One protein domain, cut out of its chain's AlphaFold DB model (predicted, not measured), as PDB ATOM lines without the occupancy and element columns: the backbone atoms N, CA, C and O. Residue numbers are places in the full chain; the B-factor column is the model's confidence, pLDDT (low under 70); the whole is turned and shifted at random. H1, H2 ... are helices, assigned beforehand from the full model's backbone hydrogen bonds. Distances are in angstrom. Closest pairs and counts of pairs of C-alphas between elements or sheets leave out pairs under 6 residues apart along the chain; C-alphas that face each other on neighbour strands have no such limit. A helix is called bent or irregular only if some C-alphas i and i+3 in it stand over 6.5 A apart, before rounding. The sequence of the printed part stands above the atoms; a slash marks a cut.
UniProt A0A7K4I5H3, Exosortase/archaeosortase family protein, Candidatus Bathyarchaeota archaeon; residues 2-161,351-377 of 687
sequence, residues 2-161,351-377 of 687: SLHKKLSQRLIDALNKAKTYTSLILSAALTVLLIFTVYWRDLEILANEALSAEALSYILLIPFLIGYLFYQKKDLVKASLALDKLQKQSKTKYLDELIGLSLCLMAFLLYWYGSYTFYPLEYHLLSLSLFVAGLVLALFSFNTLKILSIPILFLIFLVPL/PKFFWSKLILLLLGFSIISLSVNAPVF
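Overview. This is residues 2 to 161 and 351 to 377 of the 687 residues of the protein "Exosortase/archaeosortase family protein" of Candidatus Bathyarchaeota archaeon (UniProt A0A7K4I5H3). Bent H1 and H6 make a partial layer over a row of side-by-side helices, H2, H5, H4 and H3; residues 2 to 22 stick out. The compact, all-helix printed part has 187 residues with six named helices. The radius of gyration of the C-alphas is 18.7 A; the spans are 61 by 49 by 28 A.

Arrangement. H1, residues 2 to 52, assigned as one helix by its hydrogen bonds, is bent, C-alphas 38 and 41 being 8.1 A apart; its arm H1a touches H6, residues 352 to 372, with residues 27 to 38 alone. H4, residues 120 to 139, forms hairpins with H3, residues 91 to 114, closest C-alphas Gly 100 and Gly 134, 4.1 A, and with H5, residues 142 to 158. H5 touches H2, residues 54 to 86. Every O i to N i+4 pair is within hydrogen-bond range in H3 and H6, among others.

Along the chain. H1a runs 49.6 A from C-alpha 2 (47.375, 11.254, -72.207); H6 ends at C-alpha 372 (29.265, 49.620, -30.372).

Size, cuts and confidence. Residues 162 to 350 are not printed; C-alphas 161 and 351 are 41.0 A apart. pLDDT is under 70 in 21 residues.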
ATOM      1  N   SER A   2      48.322  10.250 -71.655       66.31
ATOM      2  CA  SER A   2      47.375  11.254 -72.207       66.31
ATOM      3  C   SER A   2      46.451  11.931 -71.167       66.31
ATOM      4  O   SER A   2      46.223  13.141 -71.236       66.31
ATOM      5  N   LEU A   3      45.980  11.193 -70.151       58.72
ATOM      6  CA  LEU A   3      45.076  11.724 -69.116       58.72
ATOM      7  C   LEU A   3      45.776  12.726 -68.180       58.72
ATOM      8  O   LEU A   3      45.236  13.788 -67.891       58.72
ATOM      9  N   HIS A   4      47.015  12.419 -67.782       66.62
ATOM     10  CA  HIS A   4      47.819  13.239 -66.871       66.62
ATOM     11  C   HIS A   4      48.233  14.579 -67.502       66.62
ATOM     12  O   HIS A   4      48.181  15.610 -66.839       66.62
ATOM     13  N   LYS A   5      48.553  14.585 -68.808       68.00
ATOM     14  CA  LYS A   5      48.830  15.808 -69.586       68.00
ATOM     15  C   LYS A   5      47.574  16.670 -69.769       68.00
ATOM     16  O   LYS A   5      47.647  17.890 -69.687       68.00
ATOM     17  N   LYS A   6      46.399  16.056 -69.974       70.56
ATOM     18  CA  LYS A   6      45.112  16.779 -70.014       70.56
ATOM     19  C   LYS A   6      44.740  17.371 -68.653       70.56
ATOM     20  O   LYS A   6      44.233  18.491 -68.615       70.56
ATOM     21  N   LEU A   7      44.980  16.647 -67.558       68.50
ATOM     22  CA  LEU A   7      44.723  17.140 -66.203       68.50
ATOM     23  C   LEU A   7      45.671  18.289 -65.840       68.50
ATOM     24  O   LEU A   7      45.206  19.317 -65.356       68.50
ATOM     25  N   SER A   8      46.967  18.155 -66.145       69.75
ATOM     26  CA  SER A   8      47.958  19.206 -65.900       69.75
ATOM     27  C   SER A   8      47.668  20.454 -66.729       69.75
ATOM     28  O   SER A   8      47.693  21.552 -66.188       69.75
ATOM     29  N   GLN A   9      47.303  20.309 -68.008       71.19
ATOM     30  CA  GLN A   9      46.935  21.450 -68.850       71.19
ATOM     31  C   GLN A   9      45.670  22.148 -68.330       71.19
ATOM     32  O   GLN A   9      45.632  23.371 -68.263       71.19
ATOM     33  N   ARG A  10      44.656  21.388 -67.882       73.25
ATOM     34  CA  ARG A  10      43.447  21.951 -67.253       73.25
ATOM     35  C   ARG A  10      43.753  22.676 -65.941       73.25
ATOM     36  O   ARG A  10      43.162  23.724 -65.696       73.25
ATOM     37  N   LEU A  11      44.665  22.149 -65.125       67.19
ATOM     38  CA  LEU A  11      45.148  22.792 -63.898       67.19
ATOM     39  C   LEU A  11      45.915  24.082 -64.204       67.19
ATOM     40  O   LEU A  11      45.641  25.107 -63.590       67.19
ATOM     41  N   ILE A  12      46.812  24.066 -65.192       68.62
ATOM     42  CA  ILE A  12      47.569  25.244 -65.640       68.62
ATOM     43  C   ILE A  12      46.622  26.312 -66.208       68.62
ATOM     44  O   ILE A  12      46.733  27.486 -65.858       68.62
ATOM     45  N   ASP A  13      45.633  25.925 -67.014       67.31
ATOM     46  CA  ASP A  13      44.611  26.835 -67.540       67.31
ATOM     47  C   ASP A  13      43.710  27.396 -66.430       67.31
ATOM     48  O   ASP A  13      43.331  28.571 -66.470       67.31
ATOM     49  N   ALA A  14      43.371  26.586 -65.422       64.81
ATOM     50  CA  ALA A  14      42.623  27.022 -64.247       64.81
ATOM     51  C   ALA A  14      43.436  28.013 -63.398       64.81
ATOM     52  O   ALA A  14      42.904  29.057 -63.023       64.81
ATOM     53  N   LEU A  15      44.726  27.751 -63.172       62.72
ATOM     54  CA  LEU A  15      45.648  28.637 -62.453       62.72
ATOM     55  C   LEU A  15      45.878  29.955 -63.208       62.72
ATOM     56  O   LEU A  15      45.825  31.028 -62.608       62.72
ATOM     57  N   ASN A  16      46.041  29.911 -64.532       63.56
ATOM     58  CA  ASN A  16      46.174  31.108 -65.369       63.56
ATOM     59  C   ASN A  16      44.882  31.941 -65.400       63.56
ATOM     60  O   ASN A  16      44.925  33.177 -65.337       63.56
ATOM     61  N   LYS A  17      43.710  31.290 -65.423       63.69
ATOM     62  CA  LYS A  17      42.415  31.966 -65.244       63.69
ATOM     63  C   LYS A  17      42.290  32.570 -63.848       63.69
ATOM     64  O   LYS A  17      41.913  33.735 -63.749       63.69
ATOM     65  N   ALA A  18      42.648  31.838 -62.795       61.16
ATOM     66  CA  ALA A  18      42.633  32.340 -61.425       61.16
ATOM     67  C   ALA A  18      43.516  33.587 -61.299       61.16
ATOM     68  O   ALA A  18      43.019  34.626 -60.874       61.16
ATOM     69  N   LYS A  19      44.755  33.548 -61.815       61.38
ATOM     70  CA  LYS A  19      45.695  34.686 -61.865       61.38
ATOM     71  C   LYS A  19      45.102  35.912 -62.571       61.38
ATOM     72  O   LYS A  19      45.304  37.037 -62.120       61.38
ATOM     73  N   THR A  20      44.307  35.692 -63.623       64.19
ATOM     74  CA  THR A  20      43.608  36.742 -64.387       64.19
ATOM     75  C   THR A  20      42.417  37.354 -63.632       64.19
ATOM     76  O   THR A  20      42.092  38.517 -63.861       64.19
ATOM     77  N   TYR A  21      41.778  36.600 -62.731       71.62
ATOM     78  CA  TYR A  21      40.599  37.026 -61.960       71.62
ATOM     79  C   TYR A  21      40.877  37.309 -60.477       71.62
ATOM     80  O   TYR A  21      39.952  37.697 -59.764       71.62
ATOM     81  N   THR A  22      42.126  37.182 -60.021       76.19
ATOM     82  CA  THR A  22      42.562  37.425 -58.631       76.19
ATOM     83  C   THR A  22      41.993  38.712 -58.051       76.19
ATOM     84  O   THR A  22      41.419  38.686 -56.972       76.19
ATOM     85  N   SER A  23      42.064  39.823 -58.791       78.00
ATOM     86  CA  SER A  23      41.530  41.120 -58.354       78.00
ATOM     87  C   SER A  23      40.028  41.086 -58.051       78.00
ATOM     88  O   SER A  23      39.597  41.767 -57.128       78.00
ATOM     89  N   LEU A  24      39.226  40.355 -58.832       78.38
ATOM     90  CA  LEU A  24      37.776  40.273 -58.627       78.38
ATOM     91  C   LEU A  24      37.434  39.309 -57.487       78.38
ATOM     92  O   LEU A  24      36.567  39.608 -56.671       78.38
ATOM     93  N   ILE A  25      38.139  38.177 -57.415       81.00
ATOM     94  CA  ILE A  25      37.978  37.194 -56.337       81.00
ATOM     95  C   ILE A  25      38.336  37.834 -54.997       81.00
ATOM     96  O   ILE A  25      37.544  37.768 -54.066       81.00
ATOM     97  N   LEU A  26      39.474  38.529 -54.924       85.81
ATOM     98  CA  LEU A  26      39.909  39.234 -53.725       85.81
ATOM     99  C   LEU A  26      38.920  40.336 -53.325       85.81
ATOM    100  O   LEU A  26      38.604  40.457 -52.149       85.81
ATOM    101  N   SER A  27      38.376  41.102 -54.283       84.69
ATOM    102  CA  SER A  27      37.345  42.095 -53.954       84.69
ATOM    103  C   SER A  27      36.082  41.458 -53.375       84.69
ATOM    104  O   SER A  27      35.562  41.956 -52.387       84.69
ATOM    105  N   ALA A  28      35.623  40.337 -53.943       85.62
ATOM    106  CA  ALA A  28      34.457  39.625 -53.433       85.62
ATOM    107  C   ALA A  28      34.731  39.039 -52.040       85.62
ATOM    108  O   ALA A  28      33.903  39.188 -51.151       85.62
ATOM    109  N   ALA A  29      35.912  38.445 -51.834       88.31
ATOM    110  CA  ALA A  29      36.332  37.903 -50.547       88.31
ATOM    111  C   ALA A  29      36.389  38.983 -49.457       88.31
ATOM    112  O   ALA A  29      35.891  38.761 -48.362       88.31
ATOM    113  N   LEU A  30      36.920  40.170 -49.761       90.69
ATOM    114  CA  LEU A  30      36.957  41.289 -48.814       90.69
ATOM    115  C   LEU A  30      35.573  41.897 -48.549       90.69
ATOM    116  O   LEU A  30      35.310  42.327 -47.432       90.69
ATOM    117  N   THR A  31      34.672  41.930 -49.537       90.50
ATOM    118  CA  THR A  31      33.275  42.331 -49.298       90.50
ATOM    119  C   THR A  31      32.550  41.321 -48.408       90.50
ATOM    120  O   THR A  31      31.799  41.722 -47.528       90.50
ATOM    121  N   VAL A  32      32.794  40.023 -48.599       91.50
ATOM    122  CA  VAL A  32      32.268  38.972 -47.715       91.50
ATOM    123  C   VAL A  32      32.868  39.097 -46.314       91.50
ATOM    124  O   VAL A  32      32.125  39.059 -45.342       91.50
ATOM    125  N   LEU A  33      34.179  39.335 -46.204       92.31
ATOM    126  CA  LEU A  33      34.842  39.591 -44.927       92.31
ATOM    127  C   LEU A  33      34.210  40.781 -44.197       92.31
ATOM    128  O   LEU A  33      33.939  40.671 -43.013       92.31
ATOM    129  N   LEU A  34      33.903  41.869 -44.908       92.50
ATOM    130  CA  LEU A  34      33.230  43.037 -44.338       92.50
ATOM    131  C   LEU A  34      31.845  42.710 -43.760       92.50
ATOM    132  O   LEU A  34      31.475  43.244 -42.719       92.50
ATOM    133  N   ILE A  35      31.086  41.831 -44.417       93.38
ATOM    134  CA  ILE A  35      29.805  41.343 -43.890       93.38
ATOM    135  C   ILE A  35      30.044  40.532 -42.613       93.38
ATOM    136  O   ILE A  35      29.398  40.790 -41.602       93.38
ATOM    137  N   PHE A  36      31.002  39.601 -42.630       92.50
ATOM    138  CA  PHE A  36      31.335  38.800 -41.452       92.50
ATOM    139  C   PHE A  36      31.846  39.650 -40.285       92.50
ATOM    140  O   PHE A  36      31.480  39.380 -39.153       92.50
ATOM    141  N   THR A  37      32.614  40.713 -40.528       90.38
ATOM    142  CA  THR A  37      33.066  41.619 -39.463       90.38
ATOM    143  C   THR A  37      31.903  42.195 -38.656       90.38
ATOM    144  O   THR A  37      32.034  42.347 -37.448       90.38
ATOM    145  N   VAL A  38      30.776  42.500 -39.306       90.88
ATOM    146  CA  VAL A  38      29.604  43.078 -38.631       90.88
ATOM    147  C   VAL A  38      28.683  41.992 -38.067       90.88
ATOM    148  O   VAL A  38      28.227  42.131 -36.942       90.88
ATOM    149  N   TYR A  39      28.443  40.911 -38.818       93.44
ATOM    150  CA  TYR A  39      27.373  39.939 -38.540       93.44
ATOM    151  C   TYR A  39      27.863  38.547 -38.102       93.44
ATOM    152  O   TYR A  39      27.077  37.604 -38.077       93.44
ATOM    153  N   TRP A  40      29.157  38.353 -37.804       91.56
ATOM    154  CA  TRP A  40      29.696  37.019 -37.474       91.56
ATOM    155  C   TRP A  40      28.936  36.347 -36.324       91.56
ATOM    156  O   TRP A  40      28.561  35.186 -36.453       91.56
ATOM    157  N   ARG A  41      28.663  37.079 -35.234       89.06
ATOM    158  CA  ARG A  41      27.962  36.536 -34.057       89.06
ATOM    159  C   ARG A  41      26.531  36.105 -34.389       89.06
ATOM    160  O   ARG A  41      26.101  35.044 -33.951       89.06
ATOM    161  N   ASP A  42      25.816  36.894 -35.189       92.88
ATOM    162  CA  ASP A  42      24.446  36.574 -35.612       92.88
ATOM    163  C   ASP A  42      24.417  35.343 -36.516       92.88
ATOM    164  O   ASP A  42      23.584  34.457 -36.346       92.88
ATOM    165  N   LEU A  43      25.358  35.263 -37.462       93.44
ATOM    166  CA  LEU A  43      25.485  34.127 -38.373       93.44
ATOM    167  C   LEU A  43      25.905  32.846 -37.645       93.44
ATOM    168  O   LEU A  43      25.493  31.765 -38.057       93.44
ATOM    169  N   GLU A  44      26.693  32.952 -36.575       91.88
ATOM    170  CA  GLU A  44      27.044  31.827 -35.704       91.88
ATOM    171  C   GLU A  44      25.810  31.289 -34.967       91.88
ATOM    172  O   GLU A  44      25.551  30.085 -35.014       91.88
ATOM    173  N   ILE A  45      25.005  32.175 -34.364       91.38
ATOM    174  CA  ILE A  45      23.731  31.803 -33.729       91.38
ATOM    175  C   ILE A  45      22.808  31.155 -34.762       91.38
ATOM    176  O   ILE A  45      22.298  30.062 -34.534       91.38
ATOM    177  N   LEU A  46      22.646  31.782 -35.928       93.62
ATOM    178  CA  LEU A  46      21.781  31.278 -36.989       93.62
ATOM    179  C   LEU A  46      22.239  29.910 -37.514       93.62
ATOM    180  O   LEU A  46      21.408  29.052 -37.794       93.62
ATOM    181  N   ALA A  47      23.551  29.687 -37.636       93.31
ATOM    182  CA  ALA A  47      24.099  28.394 -38.026       93.31
ATOM    183  C   ALA A  47      23.832  27.321 -36.960       93.31
ATOM    184  O   ALA A  47      23.453  26.206 -37.316       93.31
ATOM    185  N   ASN A  48      23.981  27.652 -35.673       91.62
ATOM    186  CA  ASN A  48      23.658  26.743 -34.573       91.62
ATOM    187  C   ASN A  48      22.170  26.372 -34.564       91.62
ATOM    188  O   ASN A  48      21.830  25.192 -34.485       91.62
ATOM    189  N   GLU A  49      21.290  27.363 -34.717       91.19
ATOM    190  CA  GLU A  49      19.846  27.148 -34.806       91.19
ATOM    191  C   GLU A  49      19.473  26.311 -36.033       91.19
ATOM    192  O   GLU A  49      18.709  25.360 -35.918       91.19
ATOM    193  N   ALA A  50      20.054  26.586 -37.204       91.56
ATOM    194  CA  ALA A  50      19.771  25.825 -38.420       91.56
ATOM    195  C   ALA A  50      20.249  24.361 -38.350       91.56
ATOM    196  O   ALA A  50      19.711  23.505 -39.050       91.56
ATOM    197  N   LEU A  51      21.257  24.061 -37.524       88.94
ATOM    198  CA  LEU A  51      21.730  22.695 -37.280       88.94
ATOM    199  C   LEU A  51      20.939  21.973 -36.182       88.94
ATOM    200  O   LEU A  51      20.853  20.748 -36.215       88.94
ATOM    201  N   SER A  52      20.378  22.716 -35.225       84.38
ATOM    202  CA  SER A  52      19.766  22.152 -34.015       84.38
ATOM    203  C   SER A  52      18.235  22.124 -34.055       84.38
ATOM    204  O   SER A  52      17.626  21.249 -33.443       84.38
ATOM    205  N   ALA A  53      17.605  23.053 -34.777       82.69
ATOM    206  CA  ALA A  53      16.159  23.229 -34.827       82.69
ATOM    207  C   ALA A  53      15.604  22.948 -36.233       82.69
ATOM    208  O   ALA A  53      15.970  23.591 -37.221       82.69
ATOM    209  N   GLU A  54      14.643  22.021 -36.322       80.12
ATOM    210  CA  GLU A  54      13.974  21.662 -37.585       80.12
ATOM    211  C   GLU A  54      13.361  22.895 -38.274       80.12
ATOM    212  O   GLU A  54      13.472  23.043 -39.495       80.12
ATOM    213  N   ALA A  55      12.817  23.821 -37.474       82.44
ATOM    214  CA  ALA A  55      12.186  25.062 -37.913       82.44
ATOM    215  C   ALA A  55      13.081  25.946 -38.796       82.44
ATOM    216  O   ALA A  55      12.576  26.636 -39.681       82.44
ATOM    217  N   LEU A  56      14.398  25.917 -38.572       88.75
ATOM    218  CA  LEU A  56      15.374  26.796 -39.220       88.75
ATOM    219  C   LEU A  56      16.343  26.042 -40.143       88.75
ATOM    220  O   LEU A  56      17.164  26.659 -40.819       88.75
ATOM    221  N   SER A  57      16.201  24.721 -40.266       87.56
ATOM    222  CA  SER A  57      17.054  23.862 -41.104       87.56
ATOM    223  C   SER A  57      17.146  24.288 -42.578       87.56
ATOM    224  O   SER A  57      18.182  24.117 -43.225       87.56
ATOM    225  N   TYR A  58      16.096  24.919 -43.116       87.88
ATOM    226  CA  TYR A  58      16.068  25.427 -44.491       87.88
ATOM    227  C   TYR A  58      17.134  26.504 -44.764       87.88
ATOM    228  O   TYR A  58      17.566  26.661 -45.912       87.88
ATOM    229  N   ILE A  59      17.598  27.211 -43.727       92.75
ATOM    230  CA  ILE A  59      18.612  28.266 -43.838       92.75
ATOM    231  C   ILE A  59      19.947  27.718 -44.349       92.75
ATOM    232  O   ILE A  59      20.647  28.414 -45.086       92.75
ATOM    233  N   LEU A  60      20.268  26.450 -44.072       91.12
ATOM    234  CA  LEU A  60      21.492  25.801 -44.560       91.12
ATOM    235  C   LEU A  60      21.603  25.823 -46.095       91.12
ATOM    236  O   LEU A  60      22.707  25.820 -46.640       91.12
ATOM    237  N   LEU A  61      20.474  25.884 -46.811       90.31
ATOM    238  CA  LEU A  61      20.450  25.939 -48.272       90.31
ATOM    239  C   LEU A  61      20.692  27.359 -48.821       90.31
ATOM    240  O   LEU A  61      21.167  27.518 -49.949       90.31
ATOM    241  N   ILE A  62      20.406  28.401 -48.034       93.62
ATOM    242  CA  ILE A  62      20.419  29.804 -48.474       93.62
ATOM    243  C   ILE A  62      21.775  30.246 -49.048       93.62
ATOM    244  O   ILE A  62      21.768  30.813 -50.148       93.62
ATOM    245  N   PRO A  63      22.938  29.973 -48.415       92.25
ATOM    246  CA  PRO A  63      24.234  30.379 -48.961       92.25
ATOM    247  C   PRO A  63      24.478  29.852 -50.382       92.25
ATOM    248  O   PRO A  63      25.012  30.567 -51.235       92.25
ATOM    249  N   PHE A  64      24.029  28.626 -50.672       93.81
ATOM    250  CA  PHE A  64      24.162  28.006 -51.990       93.81
ATOM    251  C   PHE A  64      23.237  28.659 -53.023       93.81
ATOM    252  O   PHE A  64      23.676  28.972 -54.135       93.81
ATOM    253  N   LEU A  65      21.975  28.914 -52.657       94.44
ATOM    254  CA  LEU A  65      21.002  29.569 -53.537       94.44
ATOM    255  C   LEU A  65      21.432  30.999 -53.864       94.44
ATOM    256  O   LEU A  65      21.492  31.379 -55.034       94.44
ATOM    257  N   ILE A  66      21.805  31.775 -52.847       94.12
ATOM    258  CA  ILE A  66      22.284  33.149 -53.003       94.12
ATOM    259  C   ILE A  66      23.567  33.178 -53.832       94.12
ATOM    260  O   ILE A  66      23.653  33.942 -54.798       94.12
ATOM    261  N   GLY A  67      24.531  32.303 -53.532       92.94
ATOM    262  CA  GLY A  67      25.759  32.162 -54.312       92.94
ATOM    263  C   GLY A  67      25.481  31.886 -55.792       92.94
ATOM    264  O   GLY A  67      26.068  32.530 -56.669       92.94
ATOM    265  N   TYR A  68      24.523  31.004 -56.091       93.81
ATOM    266  CA  TYR A  68      24.079  30.740 -57.458       93.81
ATOM    267  C   TYR A  68      23.414  31.964 -58.112       93.81
ATOM    268  O   TYR A  68      23.722  32.288 -59.265       93.81
ATOM    269  N   LEU A  69      22.543  32.685 -57.397       93.12
ATOM    270  CA  LEU A  69      21.894  33.898 -57.905       93.12
ATOM    271  C   LEU A  69      22.919  34.997 -58.228       93.12
ATOM    272  O   LEU A  69      22.866  35.582 -59.315       93.12
ATOM    273  N   PHE A  70      23.900  35.239 -57.352       91.69
ATOM    274  CA  PHE A  70      25.008  36.164 -57.622       91.69
ATOM    275  C   PHE A  70      25.854  35.702 -58.813       91.69
ATOM    276  O   PHE A  70      26.167  36.499 -59.705       91.69
ATOM    277  N   TYR A  71      26.172  34.407 -58.885       89.25
ATOM    278  CA  TYR A  71      26.907  33.825 -60.006       89.25
ATOM    279  C   TYR A  71      26.180  34.031 -61.342       89.25
ATOM    280  O   TYR A  71      26.812  34.391 -62.337       89.25
ATOM    281  N   GLN A  72      24.853  33.887 -61.369       87.31
ATOM    282  CA  GLN A  72      24.040  34.109 -62.564       87.31
ATOM    283  C   GLN A  72      24.125  35.565 -63.062       87.31
ATOM    284  O   GLN A  72      24.090  35.817 -64.269       87.31
ATOM    285  N   LYS A  73      24.262  36.536 -62.151       88.25
ATOM    286  CA  LYS A  73      24.342  37.966 -62.491       88.25
ATOM    287  C   LYS A  73      25.759  38.462 -62.785       88.25
ATOM    288  O   LYS A  73      25.905  39.597 -63.238       88.25
ATOM    289  N   LYS A  74      26.797  37.636 -62.612       85.62
ATOM    290  CA  LYS A  74      28.212  38.045 -62.738       85.62
ATOM    291  C   LYS A  74      28.536  38.772 -64.050       85.62
ATOM    292  O   LYS A  74      29.288  39.743 -64.046       85.62
ATOM    293  N   ASP A  75      27.981  38.319 -65.174       82.38
ATOM    294  CA  ASP A  75      28.292  38.874 -66.496       82.38
ATOM    295  C   ASP A  75      27.527  40.179 -66.749       82.38
ATOM    296  O   ASP A  75      28.052  41.087 -67.389       82.38
ATOM    297  N   LEU A  76      26.332  40.325 -66.168       85.62
ATOM    298  CA  LEU A  76      25.582  41.582 -66.170       85.62
ATOM    299  C   LEU A  76      26.278  42.636 -65.307       85.62
ATOM    300  O   LEU A  76      26.444  43.769 -65.750       85.62
ATOM    301  N   VAL A  77      26.759  42.253 -64.119       86.88
ATOM    302  CA  VAL A  77      27.541  43.137 -63.242       86.88
ATOM    303  C   VAL A  77      28.816  43.590 -63.949       86.88
ATOM    304  O   VAL A  77      29.059  44.786 -64.066       86.88
ATOM    305  N   LYS A  78      29.599  42.663 -64.520       82.12
ATOM    306  CA  LYS A  78      30.802  43.011 -65.297       82.12
ATOM    307  C   LYS A  78      30.498  43.967 -66.452       82.12
ATOM    308  O   LYS A  78      31.305  44.852 -66.729       82.12
ATOM    309  N   ALA A  79      29.361  43.788 -67.124       81.81
ATOM    310  CA  ALA A  79      28.943  44.667 -68.206       81.81
ATOM    311  C   ALA A  79      28.585  46.056 -67.669       81.81
ATOM    312  O   ALA A  79      28.986  47.047 -68.272       81.81
ATOM    313  N   SER A  80      27.901  46.130 -66.520       84.62
ATOM    314  CA  SER A  80      27.553  47.395 -65.862       84.62
ATOM    315  C   SER A  80      28.804  48.177 -65.506       84.62
ATOM    316  O   SER A  80      28.929  49.331 -65.891       84.62
ATOM    317  N   LEU A  81      29.789  47.518 -64.899       80.81
ATOM    318  CA  LEU A  81      31.067  48.144 -64.557       80.81
ATOM    319  C   LEU A  81      31.830  48.635 -65.794       80.81
ATOM    320  O   LEU A  81      32.471  49.685 -65.760       80.81
ATOM    321  N   ALA A  82      31.775  47.882 -66.897       79.81
ATOM    322  CA  ALA A  82      32.401  48.291 -68.148       79.81
ATOM    323  C   ALA A  82      31.687  49.494 -68.785       79.81
ATOM    324  O   ALA A  82      32.355  50.393 -69.293       79.81
ATOM    325  N   LEU A  83      30.352  49.530 -68.739       79.00
ATOM    326  CA  LEU A  83      29.550  50.642 -69.246       79.00
ATOM    327  C   LEU A  83      29.745  51.910 -68.405       79.00
ATOM    328  O   LEU A  83      29.972  52.977 -68.971       79.00
ATOM    329  N   ASP A  84      29.753  51.774 -67.079       76.94
ATOM    330  CA  ASP A  84      29.983  52.872 -66.136       76.94
ATOM    331  C   ASP A  84      31.384  53.486 -66.316       76.94
ATOM    332  O   ASP A  84      31.572  54.679 -66.106       76.94
ATOM    333  N   LYS A  85      32.382  52.700 -66.754       75.25
ATOM    334  CA  LYS A  85      33.716  53.220 -67.106       75.25
ATOM    335  C   LYS A  85      33.707  54.054 -68.393       75.25
ATOM    336  O   LYS A  85      34.546  54.940 -68.545       75.25
ATOM    337  N   LEU A  86      32.815  53.743 -69.335       71.19
ATOM    338  CA  LEU A  86      32.702  54.444 -70.619       71.19
ATOM    339  C   LEU A  86      31.885  55.737 -70.508       71.19
ATOM    340  O   LEU A  86      32.135  56.680 -71.256       71.19
ATOM    341  N   GLN A  87      30.915  55.799 -69.595       69.00
ATOM    342  CA  GLN A  87      30.231  57.045 -69.261       69.00
ATOM    343  C   GLN A  87      31.169  57.911 -68.401       69.00
ATOM    344  O   GLN A  87      31.591  57.496 -67.326       69.00
ATOM    345  N   LYS A  88      31.545  59.107 -68.889       56.72
ATOM    346  CA  LYS A  88      32.355  60.078 -68.123       56.72
ATOM    347  C   LYS A  88      31.770  60.246 -66.716       56.72
ATOM    348  O   LYS A  88      30.554  60.344 -66.586       56.72
ATOM    349  N   GLN A  89      32.639  60.296 -65.697       54.62
ATOM    350  CA  GLN A  89      32.268  60.436 -64.283       54.62
ATOM    351  C   GLN A  89      31.315  61.623 -64.077       54.62
ATOM    352  O   GLN A  89      31.735  62.773 -63.993       54.62
ATOM    353  N   SER A  90      30.016  61.345 -64.027       59.19
ATOM    354  CA  SER A  90      28.977  62.334 -63.770       59.19
ATOM    355  C   SER A  90      28.833  62.574 -62.270       59.19
ATOM    356  O   SER A  90      29.087  61.684 -61.454       59.19
ATOM    357  N   LYS A  91      28.334  63.762 -61.897       64.94
ATOM    358  CA  LYS A  91      27.950  64.117 -60.513       64.94
ATOM    359  C   LYS A  91      27.064  63.052 -59.841       64.94
ATOM    360  O   LYS A  91      27.098  62.896 -58.628       64.94
ATOM    361  N   THR A  92      26.317  62.280 -60.632       71.56
ATOM    362  CA  THR A  92      25.450  61.189 -60.165       71.56
ATOM    363  C   THR A  92      26.198  60.059 -59.458       71.56
ATOM    364  O   THR A  92      25.599  59.391 -58.627       71.56
ATOM    365  N   LYS A  93      27.492  59.851 -59.741       76.62
ATOM    366  CA  LYS A  93      28.280  58.799 -59.087       76.62
ATOM    367  C   LYS A  93      28.521  59.102 -57.604       76.62
ATOM    368  O   LYS A  93      28.318  58.232 -56.772       76.62
ATOM    369  N   TYR A  94      28.876  60.345 -57.275       83.81
ATOM    370  CA  TYR A  94      29.046  60.773 -55.881       83.81
ATOM    371  C   TYR A  94      27.729  60.711 -55.096       83.81
ATOM    372  O   TYR A  94      27.730  60.352 -53.925       83.81
ATOM    373  N   LEU A  95      26.598  61.004 -55.749       86.88
ATOM    374  CA  LEU A  95      25.277  60.869 -55.125       86.88
ATOM    375  C   LEU A  95      24.941  59.410 -54.802       86.88
ATOM    376  O   LEU A  95      24.454  59.136 -53.710       86.88
ATOM    377  N   ASP A  96      25.212  58.475 -55.716       88.75
ATOM    378  CA  ASP A  96      25.024  57.046 -55.438       88.75
ATOM    379  C   ASP A  96      25.918  56.594 -54.271       88.75
ATOM    380  O   ASP A  96      25.448  55.893 -53.381       88.75
ATOM    381  N   GLU A  97      27.168  57.062 -54.208       90.38
ATOM    382  CA  GLU A  97      28.082  56.760 -53.098       90.38
ATOM    383  C   GLU A  97      27.548  57.253 -51.744       90.38
ATOM    384  O   GLU A  97      27.507  56.479 -50.788       90.38
ATOM    385  N   LEU A  98      27.080  58.504 -51.670       92.00
ATOM    386  CA  LEU A  98      26.493  59.079 -50.452       92.00
ATOM    387  C   LEU A  98      25.223  58.343 -50.015       92.00
ATOM    388  O   LEU A  98      25.039  58.076 -48.831       92.00
ATOM    389  N   ILE A  99      24.363  57.972 -50.966       93.94
ATOM    390  CA  ILE A  99      23.161  57.181 -50.676       93.94
ATOM    391  C   ILE A  99      23.556  55.783 -50.195       93.94
ATOM    392  O   ILE A  99      22.961  55.280 -49.250       93.94
ATOM    393  N   GLY A 100      24.578  55.164 -50.789       95.12
ATOM    394  CA  GLY A 100      25.094  53.868 -50.351       95.12
ATOM    395  C   GLY A 100      25.620  53.901 -48.917       95.12
ATOM    396  O   GLY A 100      25.275  53.029 -48.121       95.12
ATOM    397  N   LEU A 101      26.386  54.936 -48.559       94.50
ATOM    398  CA  LEU A 101      26.850  55.161 -47.186       94.50
ATOM    399  C   LEU A 101      25.683  55.401 -46.221       94.50
ATOM    400  O   LEU A 101      25.657  54.811 -45.145       94.50
ATOM    401  N   SER A 102      24.694  56.204 -46.623       94.75
ATOM    402  CA  SER A 102      23.478  56.450 -45.842       94.75
ATOM    403  C   SER A 102      22.679  55.163 -45.599       94.75
ATOM    404  O   SER A 102      22.238  54.932 -44.479       94.75
ATOM    405  N   LEU A 103      22.572  54.273 -46.596       95.75
ATOM    406  CA  LEU A 103      21.952  52.951 -46.441       95.75
ATOM    407  C   LEU A 103      22.745  52.042 -45.495       95.75
ATOM    408  O   LEU A 103      22.138  51.345 -44.687       95.75
ATOM    409  N   CYS A 104      24.081  52.050 -45.562       95.75
ATOM    410  CA  CYS A 104      24.897  51.274 -44.623       95.75
ATOM    411  C   CYS A 104      24.745  51.790 -43.187       95.75
ATOM    412  O   CYS A 104      24.642  50.990 -42.263       95.75
ATOM    413  N   LEU A 105      24.698  53.114 -43.002       92.88
ATOM    414  CA  LEU A 105      24.447  53.724 -41.699       92.88
ATOM    415  C   LEU A 105      23.038  53.394 -41.197       92.88
ATOM    416  O   LEU A 105      22.877  53.034 -40.041       92.88
ATOM    417  N   MET A 106      22.028  53.443 -42.067       94.06
ATOM    418  CA  MET A 106      20.659  53.045 -41.731       94.06
ATOM    419  C   MET A 106      20.585  51.570 -41.317       94.06
ATOM    420  O   MET A 106      19.913  51.249 -40.345       94.06
ATOM    421  N   ALA A 107      21.313  50.682 -42.002       95.25
ATOM    422  CA  ALA A 107      21.435  49.284 -41.602       95.25
ATOM    423  C   ALA A 107      22.089  49.146 -40.224       95.25
ATOM    424  O   ALA A 107      21.591  48.407 -39.386       95.25
ATOM    425  N   PHE A 108      23.156  49.898 -39.963       91.25
ATOM    426  CA  PHE A 108      23.813  49.884 -38.662       91.25
ATOM    427  C   PHE A 108      22.912  50.409 -37.533       91.25
ATOM    428  O   PHE A 108      22.872  49.835 -36.453       91.25
ATOM    429  N   LEU A 109      22.136  51.463 -37.787       89.75
ATOM    430  CA  LEU A 109      21.156  51.964 -36.824       89.75
ATOM    431  C   LEU A 109      20.007  50.975 -36.621       89.75
ATOM    432  O   LEU A 109      19.508  50.874 -35.511       89.75
ATOM    433  N   LEU A 110      19.581  50.234 -37.644       92.12
ATOM    434  CA  LEU A 110      18.581  49.181 -37.464       92.12
ATOM    435  C   LEU A 110      19.132  48.019 -36.625       92.12
ATOM    436  O   LEU A 110      18.451  47.574 -35.708       92.12
ATOM    437  N   TYR A 111      20.367  47.588 -36.906       91.38
ATOM    438  CA  TYR A 111      21.097  46.596 -36.112       91.38
ATOM    439  C   TYR A 111      21.136  47.028 -34.644       91.38
ATOM    440  O   TYR A 111      20.634  46.338 -33.768       91.38
ATOM    441  N   TRP A 112      21.645  48.234 -34.394       86.81
ATOM    442  CA  TRP A 112      21.843  48.738 -33.044       86.81
ATOM    443  C   TRP A 112      20.516  48.938 -32.298       86.81
ATOM    444  O   TRP A 112      20.439  48.702 -31.101       86.81
ATOM    445  N   TYR A 113      19.447  49.325 -33.000       86.75
ATOM    446  CA  TYR A 113      18.113  49.445 -32.407       86.75
ATOM    447  C   TYR A 113      17.613  48.071 -31.964       86.75
ATOM    448  O   TYR A 113      17.144  47.926 -30.841       86.75
ATOM    449  N   GLY A 114      17.774  47.068 -32.833       88.94
ATOM    450  CA  GLY A 114      17.424  45.680 -32.559       88.94
ATOM    451  C   GLY A 114      18.083  45.128 -31.302       88.94
ATOM    452  O   GLY A 114      17.419  44.445 -30.527       88.94
ATOM    453  N   SER A 115      19.343  45.489 -31.049       85.81
ATOM    454  CA  SER A 115      20.075  45.072 -29.848       85.81
ATOM    455  C   SER A 115      19.424  45.528 -28.530       85.81
ATOM    456  O   SER A 115      19.691  44.935 -27.491       85.81
ATOM    457  N   TYR A 116      18.559  46.550 -28.562       82.19
ATOM    458  CA  TYR A 116      17.791  47.031 -27.405       82.19
ATOM    459  C   TYR A 116      16.334  46.549 -27.394       82.19
ATOM    460  O   TYR A 116      15.489  47.135 -26.718       82.19
ATOM    461  N   THR A 117      16.026  45.500 -28.151       86.44
ATOM    462  CA  THR A 117      14.703  44.869 -28.189       86.44
ATOM    463  C   THR A 117      14.784  43.427 -27.709       86.44
ATOM    464  O   THR A 117      15.869  42.865 -27.574       86.44
ATOM    465  N   PHE A 118      13.627  42.803 -27.510       86.75
ATOM    466  CA  PHE A 118      13.536  41.372 -27.228       86.75
ATOM    467  C   PHE A 118      13.786  40.455 -28.448       86.75
ATOM    468  O   PHE A 118      13.894  39.242 -28.281       86.75
ATOM    469  N   TYR A 119      13.920  41.020 -29.659       87.75
ATOM    470  CA  TYR A 119      14.122  40.294 -30.930       87.75
ATOM    471  C   TYR A 119      15.409  40.714 -31.677       87.75
ATOM    472  O   TYR A 119      15.365  41.089 -32.856       87.75
ATOM    473  N   PRO A 120      16.578  40.733 -31.009       89.50
ATOM    474  CA  PRO A 120      17.798  41.301 -31.580       89.50
ATOM    475  C   PRO A 120      18.249  40.590 -32.862       89.50
ATOM    476  O   PRO A 120      18.601  41.253 -33.840       89.50
ATOM    477  N   LEU A 121      18.181  39.255 -32.897       90.81
ATOM    478  CA  LEU A 121      18.634  38.454 -34.037       90.81
ATOM    479  C   LEU A 121      17.848  38.787 -35.316       90.81
ATOM    480  O   LEU A 121      18.433  38.946 -36.388       90.81
ATOM    481  N   GLU A 122      16.531  38.937 -35.212       91.75
ATOM    482  CA  GLU A 122      15.636  39.243 -36.323       91.75
ATOM    483  C   GLU A 122      15.949  40.617 -36.928       91.75
ATOM    484  O   GLU A 122      16.083  40.747 -38.149       91.75
ATOM    485  N   TYR A 123      16.132  41.641 -36.086       92.56
ATOM    486  CA  TYR A 123      16.493  42.988 -36.535       92.56
ATOM    487  C   TYR A 123      17.892  43.042 -37.160       92.56
ATOM    488  O   TYR A 123      18.069  43.691 -38.198       92.56
ATOM    489  N   HIS A 124      18.873  42.341 -36.584       94.00
ATOM    490  CA  HIS A 124      20.227  42.253 -37.136       94.00
ATOM    491  C   HIS A 124      20.213  41.566 -38.518       94.00
ATOM    492  O   HIS A 124      20.778  42.059 -39.495       94.00
ATOM    493  N   LEU A 125      19.503  40.448 -38.670       94.44
ATOM    494  CA  LEU A 125      19.420  39.754 -39.961       94.44
ATOM    495  C   LEU A 125      18.608  40.548 -40.998       94.44
ATOM    496  O   LEU A 125      18.924  40.520 -42.192       94.44
ATOM    497  N   LEU A 126      17.611  41.326 -40.568       94.00
ATOM    498  CA  LEU A 126      16.898  42.249 -41.451       94.00
ATOM    499  C   LEU A 126      17.825  43.370 -41.953       94.00
ATOM    500  O   LEU A 126      17.799  43.715 -43.143       94.00
ATOM    501  N   SER A 127      18.691  43.906 -41.086       95.81
ATOM    502  CA  SER A 127      19.648  44.946 -41.467       95.81
ATOM    503  C   SER A 127      20.726  44.449 -42.430       95.81
ATOM    504  O   SER A 127      21.207  45.239 -43.245       95.81
ATOM    505  N   LEU A 128      21.061  43.153 -42.432       95.81
ATOM    506  CA  LEU A 128      22.027  42.559 -43.364       95.81
ATOM    507  C   LEU A 128      21.663  42.829 -44.833       95.81
ATOM    508  O   LEU A 128      22.513  43.248 -45.622       95.81
ATOM    509  N   SER A 129      20.394  42.643 -45.208       95.00
ATOM    510  CA  SER A 129      19.923  42.883 -46.583       95.00
ATOM    511  C   SER A 129      20.143  44.340 -47.006       95.00
ATOM    512  O   SER A 129      20.608  44.631 -48.114       95.00
ATOM    513  N   LEU A 130      19.849  45.265 -46.091       96.00
ATOM    514  CA  LEU A 130      20.023  46.698 -46.289       96.00
ATOM    515  C   LEU A 130      21.505  47.092 -46.350       96.00
ATOM    516  O   LEU A 130      21.900  47.888 -47.205       96.00
ATOM    517  N   PHE A 131      22.334  46.491 -45.497       97.00
ATOM    518  CA  PHE A 131      23.776  46.697 -45.466       97.00
ATOM    519  C   PHE A 131      24.420  46.270 -46.786       97.00
ATOM    520  O   PHE A 131      25.147  47.048 -47.401       97.00
ATOM    521  N   VAL A 132      24.083  45.081 -47.298       96.50
ATOM    522  CA  VAL A 132      24.591  44.596 -48.590       96.50
ATOM    523  C   VAL A 132      24.138  45.502 -49.741       96.50
ATOM    524  O   VAL A 132      24.941  45.811 -50.626       96.50
ATOM    525  N   ALA A 133      22.891  45.988 -49.728       96.25
ATOM    526  CA  ALA A 133      22.418  46.968 -50.709       96.25
ATOM    527  C   ALA A 133      23.231  48.275 -50.663       96.25
ATOM    528  O   ALA A 133      23.651  48.779 -51.712       96.25
ATOM    529  N   GLY A 134      23.495  48.791 -49.460       96.25
ATOM    530  CA  GLY A 134      24.327  49.969 -49.234       96.25
ATOM    531  C   GLY A 134      25.764  49.779 -49.720       96.25
ATOM    532  O   GLY A 134      26.271  50.626 -50.459       96.25
ATOM    533  N   LEU A 135      26.392  48.636 -49.411       95.44
ATOM    534  CA  LEU A 135      27.745  48.298 -49.861       95.44
ATOM    535  C   LEU A 135      27.838  48.240 -51.387       95.44
ATOM    536  O   LEU A 135      28.764  48.803 -51.973       95.44
ATOM    537  N   VAL A 136      26.873  47.594 -52.049       94.06
ATOM    538  CA  VAL A 136      26.834  47.526 -53.516       94.06
ATOM    539  C   VAL A 136      26.733  48.925 -54.119       94.06
ATOM    540  O   VAL A 136      27.418  49.216 -55.100       94.06
ATOM    541  N   LEU A 137      25.923  49.807 -53.537       93.31
ATOM    542  CA  LEU A 137      25.756  51.164 -54.043       93.31
ATOM    543  C   LEU A 137      26.990  52.050 -53.777       93.31
ATOM    544  O   LEU A 137      27.415  52.772 -54.674       93.31
ATOM    545  N   ALA A 138      27.614  51.935 -52.599       92.81
ATOM    546  CA  ALA A 138      28.816  52.684 -52.218       92.81
ATOM    547  C   ALA A 138      30.061  52.282 -53.035       92.81
ATOM    548  O   ALA A 138      30.887  53.121 -53.426       92.81
ATOM    549  N   LEU A 139      30.204  50.984 -53.315       90.00
ATOM    550  CA  LEU A 139      31.324  50.438 -54.079       90.00
ATOM    551  C   LEU A 139      31.130  50.573 -55.594       90.00
ATOM    552  O   LEU A 139      32.116  50.743 -56.321       90.00
ATOM    553  N   PHE A 140      29.883  50.514 -56.070       88.31
ATOM    554  CA  PHE A 140      29.550  50.469 -57.491       88.31
ATOM    555  C   PHE A 140      28.600  51.598 -57.921       88.31
ATOM    556  O   PHE A 140      28.997  52.761 -57.929       88.31
ATOM    557  N   SER A 141      27.404  51.251 -58.405       88.06
ATOM    558  CA  SER A 141      26.438  52.162 -59.018       88.06
ATOM    559  C   SER A 141      25.014  51.655 -58.819       88.06
ATOM    560  O   SER A 141      24.791  50.453 -58.620       88.06
ATOM    561  N   PHE A 142      24.026  52.543 -58.956       88.69
ATOM    562  CA  PHE A 142      22.614  52.160 -58.863       88.69
ATOM    563  C   PHE A 142      22.207  51.092 -59.893       88.69
ATOM    564  O   PHE A 142      21.376  50.229 -59.612       88.69
ATOM    565  N   ASN A 143      22.832  51.090 -61.075       87.44
ATOM    566  CA  ASN A 143      22.609  50.060 -62.093       87.44
ATOM    567  C   ASN A 143      23.044  48.674 -61.601       87.44
ATOM    568  O   ASN A 143      22.333  47.690 -61.810       87.44
ATOM    569  N   THR A 144      24.179  48.604 -60.905       90.44
ATOM    570  CA  THR A 144      24.677  47.357 -60.315       90.44
ATOM    571  C   THR A 144      23.744  46.873 -59.206       90.44
ATOM    572  O   THR A 144      23.376  45.698 -59.199       90.44
ATOM    573  N   LEU A 145      23.279  47.779 -58.336       93.25
ATOM    574  CA  LEU A 145      22.281  47.458 -57.312       93.25
ATOM    575  C   LEU A 145      20.986  46.922 -57.934       93.25
ATOM    576  O   LEU A 145      20.468  45.911 -57.481       93.25
ATOM    577  N   LYS A 146      20.494  47.522 -59.023       92.31
ATOM    578  CA  LYS A 146      19.303  47.039 -59.741       92.31
ATOM    579  C   LYS A 146      19.486  45.634 -60.329       92.31
ATOM    580  O   LYS A 146      18.533  44.862 -60.380       92.31
ATOM    581  N   ILE A 147      20.688  45.297 -60.796       91.81
ATOM    582  CA  ILE A 147      21.005  43.950 -61.300       91.81
ATOM    583  C   ILE A 147      21.025  42.931 -60.149       91.81
ATOM    584  O   ILE A 147      20.594  41.790 -60.336       91.81
ATOM    585  N   LEU A 148      21.528  43.343 -58.982       94.00
ATOM    586  CA  LEU A 148      21.708  42.505 -57.795       94.00
ATOM    587  C   LEU A 148      20.542  42.563 -56.800       94.00
ATOM    588  O   LEU A 148      20.563  41.822 -55.824       94.00
ATOM    589  N   SER A 149      19.511  43.374 -57.046       94.38
ATOM    590  CA  SER A 149      18.421  43.595 -56.090       94.38
ATOM    591  C   SER A 149      17.692  42.309 -55.733       94.38
ATOM    592  O   SER A 149      17.362  42.104 -54.577       94.38
ATOM    593  N   ILE A 150      17.494  41.414 -56.703       93.62
ATOM    594  CA  ILE A 150      16.852  40.118 -56.471       93.62
ATOM    595  C   ILE A 150      17.716  39.201 -55.581       93.62
ATOM    596  O   ILE A 150      17.199  38.758 -54.561       93.62
ATOM    597  N   PRO A 151      19.007  38.932 -55.888       94.69
ATOM    598  CA  PRO A 151      19.895  38.221 -54.960       94.69
ATOM    599  C   PRO A 151      19.966  38.835 -53.556       94.69
ATOM    600  O   PRO A 151      20.018  38.097 -52.583       94.69
ATOM    601  N   ILE A 152      19.964  40.169 -53.451       95.94
ATOM    602  CA  ILE A 152      20.040  40.874 -52.163       95.94
ATOM    603  C   ILE A 152      18.732  40.731 -51.383       95.94
ATOM    604  O   ILE A 152      18.774  40.399 -50.210       95.94
ATOM    605  N   LEU A 153      17.574  40.916 -52.023       95.06
ATOM    606  CA  LEU A 153      16.269  40.707 -51.385       95.06
ATOM    607  C   LEU A 153      16.081  39.263 -50.918       95.06
ATOM    608  O   LEU A 153      15.390  39.032 -49.936       95.06
ATOM    609  N   PHE A 154      16.715  38.296 -51.583       95.75
ATOM    610  CA  PHE A 154      16.675  36.895 -51.169       95.75
ATOM    611  C   PHE A 154      17.335  36.652 -49.796       95.75
ATOM    612  O   PHE A 154      17.026  35.651 -49.157       95.75
ATOM    613  N   LEU A 155      18.185  37.565 -49.303       95.06
ATOM    614  CA  LEU A 155      18.733  37.498 -47.940       95.06
ATOM    615  C   LEU A 155      17.648  37.607 -46.859       95.06
ATOM    616  O   LEU A 155      17.898  37.174 -45.742       95.06
ATOM    617  N   ILE A 156      16.443  38.108 -47.173       95.06
ATOM    618  CA  ILE A 156      15.337  38.179 -46.205       95.06
ATOM    619  C   ILE A 156      14.930  36.799 -45.674       95.06
ATOM    620  O   ILE A 156      14.453  36.703 -44.553       95.06
ATOM    621  N   PHE A 157      15.173  35.725 -46.436       95.25
ATOM    622  CA  PHE A 157      14.926  34.354 -45.983       95.25
ATOM    623  C   PHE A 157      15.880  33.901 -44.867       95.25
ATOM    624  O   PHE A 157      15.662  32.839 -44.302       95.25
ATOM    625  N   LEU A 158      16.936  34.665 -44.553       95.25
ATOM    626  CA  LEU A 158      17.754  34.415 -43.363       95.25
ATOM    627  C   LEU A 158      17.047  34.840 -42.076       95.25
ATOM    628  O   LEU A 158      17.419  34.345 -41.022       95.25
ATOM    629  N   VAL A 159      16.075  35.756 -42.152       94.50
ATOM    630  CA  VAL A 159      15.359  36.275 -40.983       94.50
ATOM    631  C   VAL A 159      14.360  35.213 -40.508       94.50
ATOM    632  O   VAL A 159      13.445  34.882 -41.270       94.50
ATOM    633  N   PRO A 160      14.504  34.674 -39.281       89.38
ATOM    634  CA  PRO A 160      13.506  33.789 -38.693       89.38
ATOM    635  C   PRO A 160      12.132  34.464 -38.667       89.38
ATOM    636  O   PRO A 160      12.023  35.663 -38.405       89.38
ATOM    637  N   LEU A 161      11.071  33.707 -38.954       87.25
ATOM    638  CA  LEU A 161       9.720  34.228 -38.761       87.25
ATOM    639  C   LEU A 161       9.440  34.340 -37.257       87.25
ATOM    640  O   LEU A 161       9.774  33.404 -36.529       87.25
ATOM    641  N   PRO A 351      39.564  49.500 -60.527       78.62
ATOM    642  CA  PRO A 351      40.311  50.754 -60.398       78.62
ATOM    643  C   PRO A 351      40.889  50.938 -58.985       78.62
ATOM    644  O   PRO A 351      40.291  50.493 -58.013       78.62
ATOM    645  N   LYS A 352      42.016  51.656 -58.838       81.12
ATOM    646  CA  LYS A 352      42.654  51.914 -57.523       81.12
ATOM    647  C   LYS A 352      41.693  52.537 -56.497       81.12
ATOM    648  O   LYS A 352      41.681  52.126 -55.344       81.12
ATOM    649  N   PHE A 353      40.842  53.468 -56.936       81.75
ATOM    650  CA  PHE A 353      39.847  54.115 -56.073       81.75
ATOM    651  C   PHE A 353      38.839  53.124 -55.465       81.75
ATOM    652  O   PHE A 353      38.414  53.313 -54.334       81.75
ATOM    653  N   PHE A 354      38.501  52.033 -56.167       85.94
ATOM    654  CA  PHE A 354      37.638  50.983 -55.613       85.94
ATOM    655  C   PHE A 354      38.275  50.328 -54.381       85.94
ATOM    656  O   PHE A 354      37.616  50.170 -53.360       85.94
ATOM    657  N   TRP A 355      39.566  49.992 -54.460       86.81
ATOM    658  CA  TRP A 355      40.295  49.380 -53.348       86.81
ATOM    659  C   TRP A 355      40.395  50.318 -52.150       86.81
ATOM    660  O   TRP A 355      40.161  49.888 -51.028       86.81
ATOM    661  N   SER A 356      40.663  51.604 -52.398       88.44
ATOM    662  CA  SER A 356      40.680  52.623 -51.345       88.44
ATOM    663  C   SER A 356      39.345  52.696 -50.607       88.44
ATOM    664  O   SER A 356      39.336  52.709 -49.381       88.44
ATOM    665  N   LYS A 357      38.220  52.703 -51.337       90.31
ATOM    666  CA  LYS A 357      36.892  52.681 -50.715       90.31
ATOM    667  C   LYS A 357      36.664  51.420 -49.901       90.31
ATOM    668  O   LYS A 357      36.208  51.511 -48.776       90.31
ATOM    669  N   LEU A 358      36.962  50.254 -50.473       91.62
ATOM    670  CA  LEU A 358      36.721  48.976 -49.811       91.62
ATOM    671  C   LEU A 358      37.506  48.867 -48.500       91.62
ATOM    672  O   LEU A 358      36.942  48.452 -47.498       91.62
ATOM    673  N   ILE A 359      38.771  49.294 -48.499       91.88
ATOM    674  CA  ILE A 359      39.607  49.335 -47.294       91.88
ATOM    675  C   ILE A 359      39.040  50.331 -46.275       91.88
ATOM    676  O   ILE A 359      38.956  50.000 -45.099       91.88
ATOM    677  N   LEU A 360      38.612  51.521 -46.711       93.00
ATOM    678  CA  LEU A 360      38.044  52.533 -45.817       93.00
ATOM    679  C   LEU A 360      36.717  52.081 -45.193       93.00
ATOM    680  O   LEU A 360      36.511  52.284 -44.003       93.00
ATOM    681  N   LEU A 361      35.847  51.425 -45.969       94.06
ATOM    682  CA  LEU A 361      34.629  50.803 -45.447       94.06
ATOM    683  C   LEU A 361      34.972  49.686 -44.461       94.06
ATOM    684  O   LEU A 361      34.359  49.611 -43.403       94.06
ATOM    685  N   LEU A 362      35.960  48.846 -44.779       92.81
ATOM    686  CA  LEU A 362      36.362  47.746 -43.910       92.81
ATOM    687  C   LEU A 362      36.907  48.249 -42.576       92.81
ATOM    688  O   LEU A 362      36.432  47.811 -41.534       92.81
ATOM    689  N   LEU A 363      37.825  49.215 -42.593       92.38
ATOM    690  CA  LEU A 363      38.336  49.851 -41.380       92.38
ATOM    691  C   LEU A 363      37.224  50.580 -40.617       92.38
ATOM    692  O   LEU A 363      37.088  50.382 -39.415       92.38
ATOM    693  N   GLY A 364      36.397  51.366 -41.312       91.56
ATOM    694  CA  GLY A 364      35.307  52.129 -40.707       91.56
ATOM    695  C   GLY A 364      34.293  51.241 -39.991       91.56
ATOM    696  O   GLY A 364      34.019  51.461 -38.815       91.56
ATOM    697  N   PHE A 365      33.781  50.201 -40.654       91.12
ATOM    698  CA  PHE A 365      32.827  49.278 -40.034       91.12
ATOM    699  C   PHE A 365      33.465  48.362 -38.992       91.12
ATOM    700  O   PHE A 365      32.786  48.018 -38.031       91.12
ATOM    701  N   SER A 366      34.752  48.024 -39.120       88.88
ATOM    702  CA  SER A 366      35.472  47.310 -38.053       88.88
ATOM    703  C   SER A 366      35.541  48.157 -36.783       88.88
ATOM    704  O   SER A 366      35.211  47.668 -35.710       88.88
ATOM    705  N   ILE A 367      35.913  49.439 -36.904       88.19
ATOM    706  CA  ILE A 367      35.960  50.373 -35.771       88.19
ATOM    707  C   ILE A 367      34.564  50.552 -35.175       88.19
ATOM    708  O   ILE A 367      34.410  50.464 -33.966       88.19
ATOM    709  N   ILE A 368      33.542  50.766 -36.006       86.50
ATOM    710  CA  ILE A 368      32.162  50.930 -35.535       86.50
ATOM    711  C   ILE A 368      31.677  49.674 -34.793       86.50
ATOM    712  O   ILE A 368      31.120  49.792 -33.706       86.50
ATOM    713  N   SER A 369      31.913  48.482 -35.347       83.81
ATOM    714  CA  SER A 369      31.520  47.210 -34.729       83.81
ATOM    715  C   SER A 369      32.227  46.988 -33.386       83.81
ATOM    716  O   SER A 369      31.573  46.646 -32.401       83.81
ATOM    717  N   LEU A 370      33.534  47.275 -33.317       81.69
ATOM    718  CA  LEU A 370      34.311  47.226 -32.075       81.69
ATOM    719  C   LEU A 370      33.824  48.250 -31.039       81.69
ATOM    720  O   LEU A 370      33.792  47.939 -29.854       81.69
ATOM    721  N   SER A 371      33.435  49.449 -31.480       77.88
ATOM    722  CA  SER A 371      32.997  50.532 -30.594       77.88
ATOM    723  C   SER A 371      31.591  50.336 -30.039       77.88
ATOM    724  O   SER A 371      31.347  50.708 -28.897       77.88
ATOM    725  N   VAL A 372      30.654  49.801 -30.825       73.06
ATOM    726  CA  VAL A 372      29.265  49.620 -30.372       73.06
ATOM    727  C   VAL A 372      29.088  48.323 -29.597       73.06
ATOM    728  O   VAL A 372      28.335  48.333 -28.635       73.06
ATOM    729  N   ASN A 373      29.794  47.248 -29.980       70.31
ATOM    730  CA  ASN A 373      29.788  45.943 -29.308       70.31
ATOM    731  C   ASN A 373      28.418  45.577 -28.701       70.31
ATOM    732  O   ASN A 373      28.286  45.467 -27.487       70.31
ATOM    733  N   ALA A 374      27.404  45.393 -29.547       71.00
ATOM    734  CA  ALA A 374      26.051  45.047 -29.123       71.00
ATOM    735  C   ALA A 374      25.755  43.577 -29.484       71.00
ATOM    736  O   ALA A 374      25.347  43.289 -30.616       71.00
ATOM    737  N   PRO A 375      26.095  42.612 -28.602       73.00
ATOM    738  CA  PRO A 375      25.783  41.208 -28.836       73.00
ATOM    739  C   PRO A 375      24.271  40.963 -28.749       73.00
ATOM    740  O   PRO A 375      23.561  41.667 -28.043       73.00
ATOM    741  N   VAL A 376      23.801  39.914 -29.429       76.31
ATOM    742  CA  VAL A 376      22.400  39.449 -29.362       76.31
ATOM    743  C   VAL A 376      21.991  39.086 -27.928       76.31
ATOM    744  O   VAL A 376      20.851  39.298 -27.540       76.31
ATOM    745  N   PHE A 377      22.929  38.552 -27.140       79.62
ATOM    746  CA  PHE A 377      22.713  38.149 -25.752       79.62
ATOM    747  C   PHE A 377      23.868  38.618 -24.873       79.62
ATOM    748  O   PHE A 377      25.027  38.592 -25.307       79.62
TER     749      PHE A 377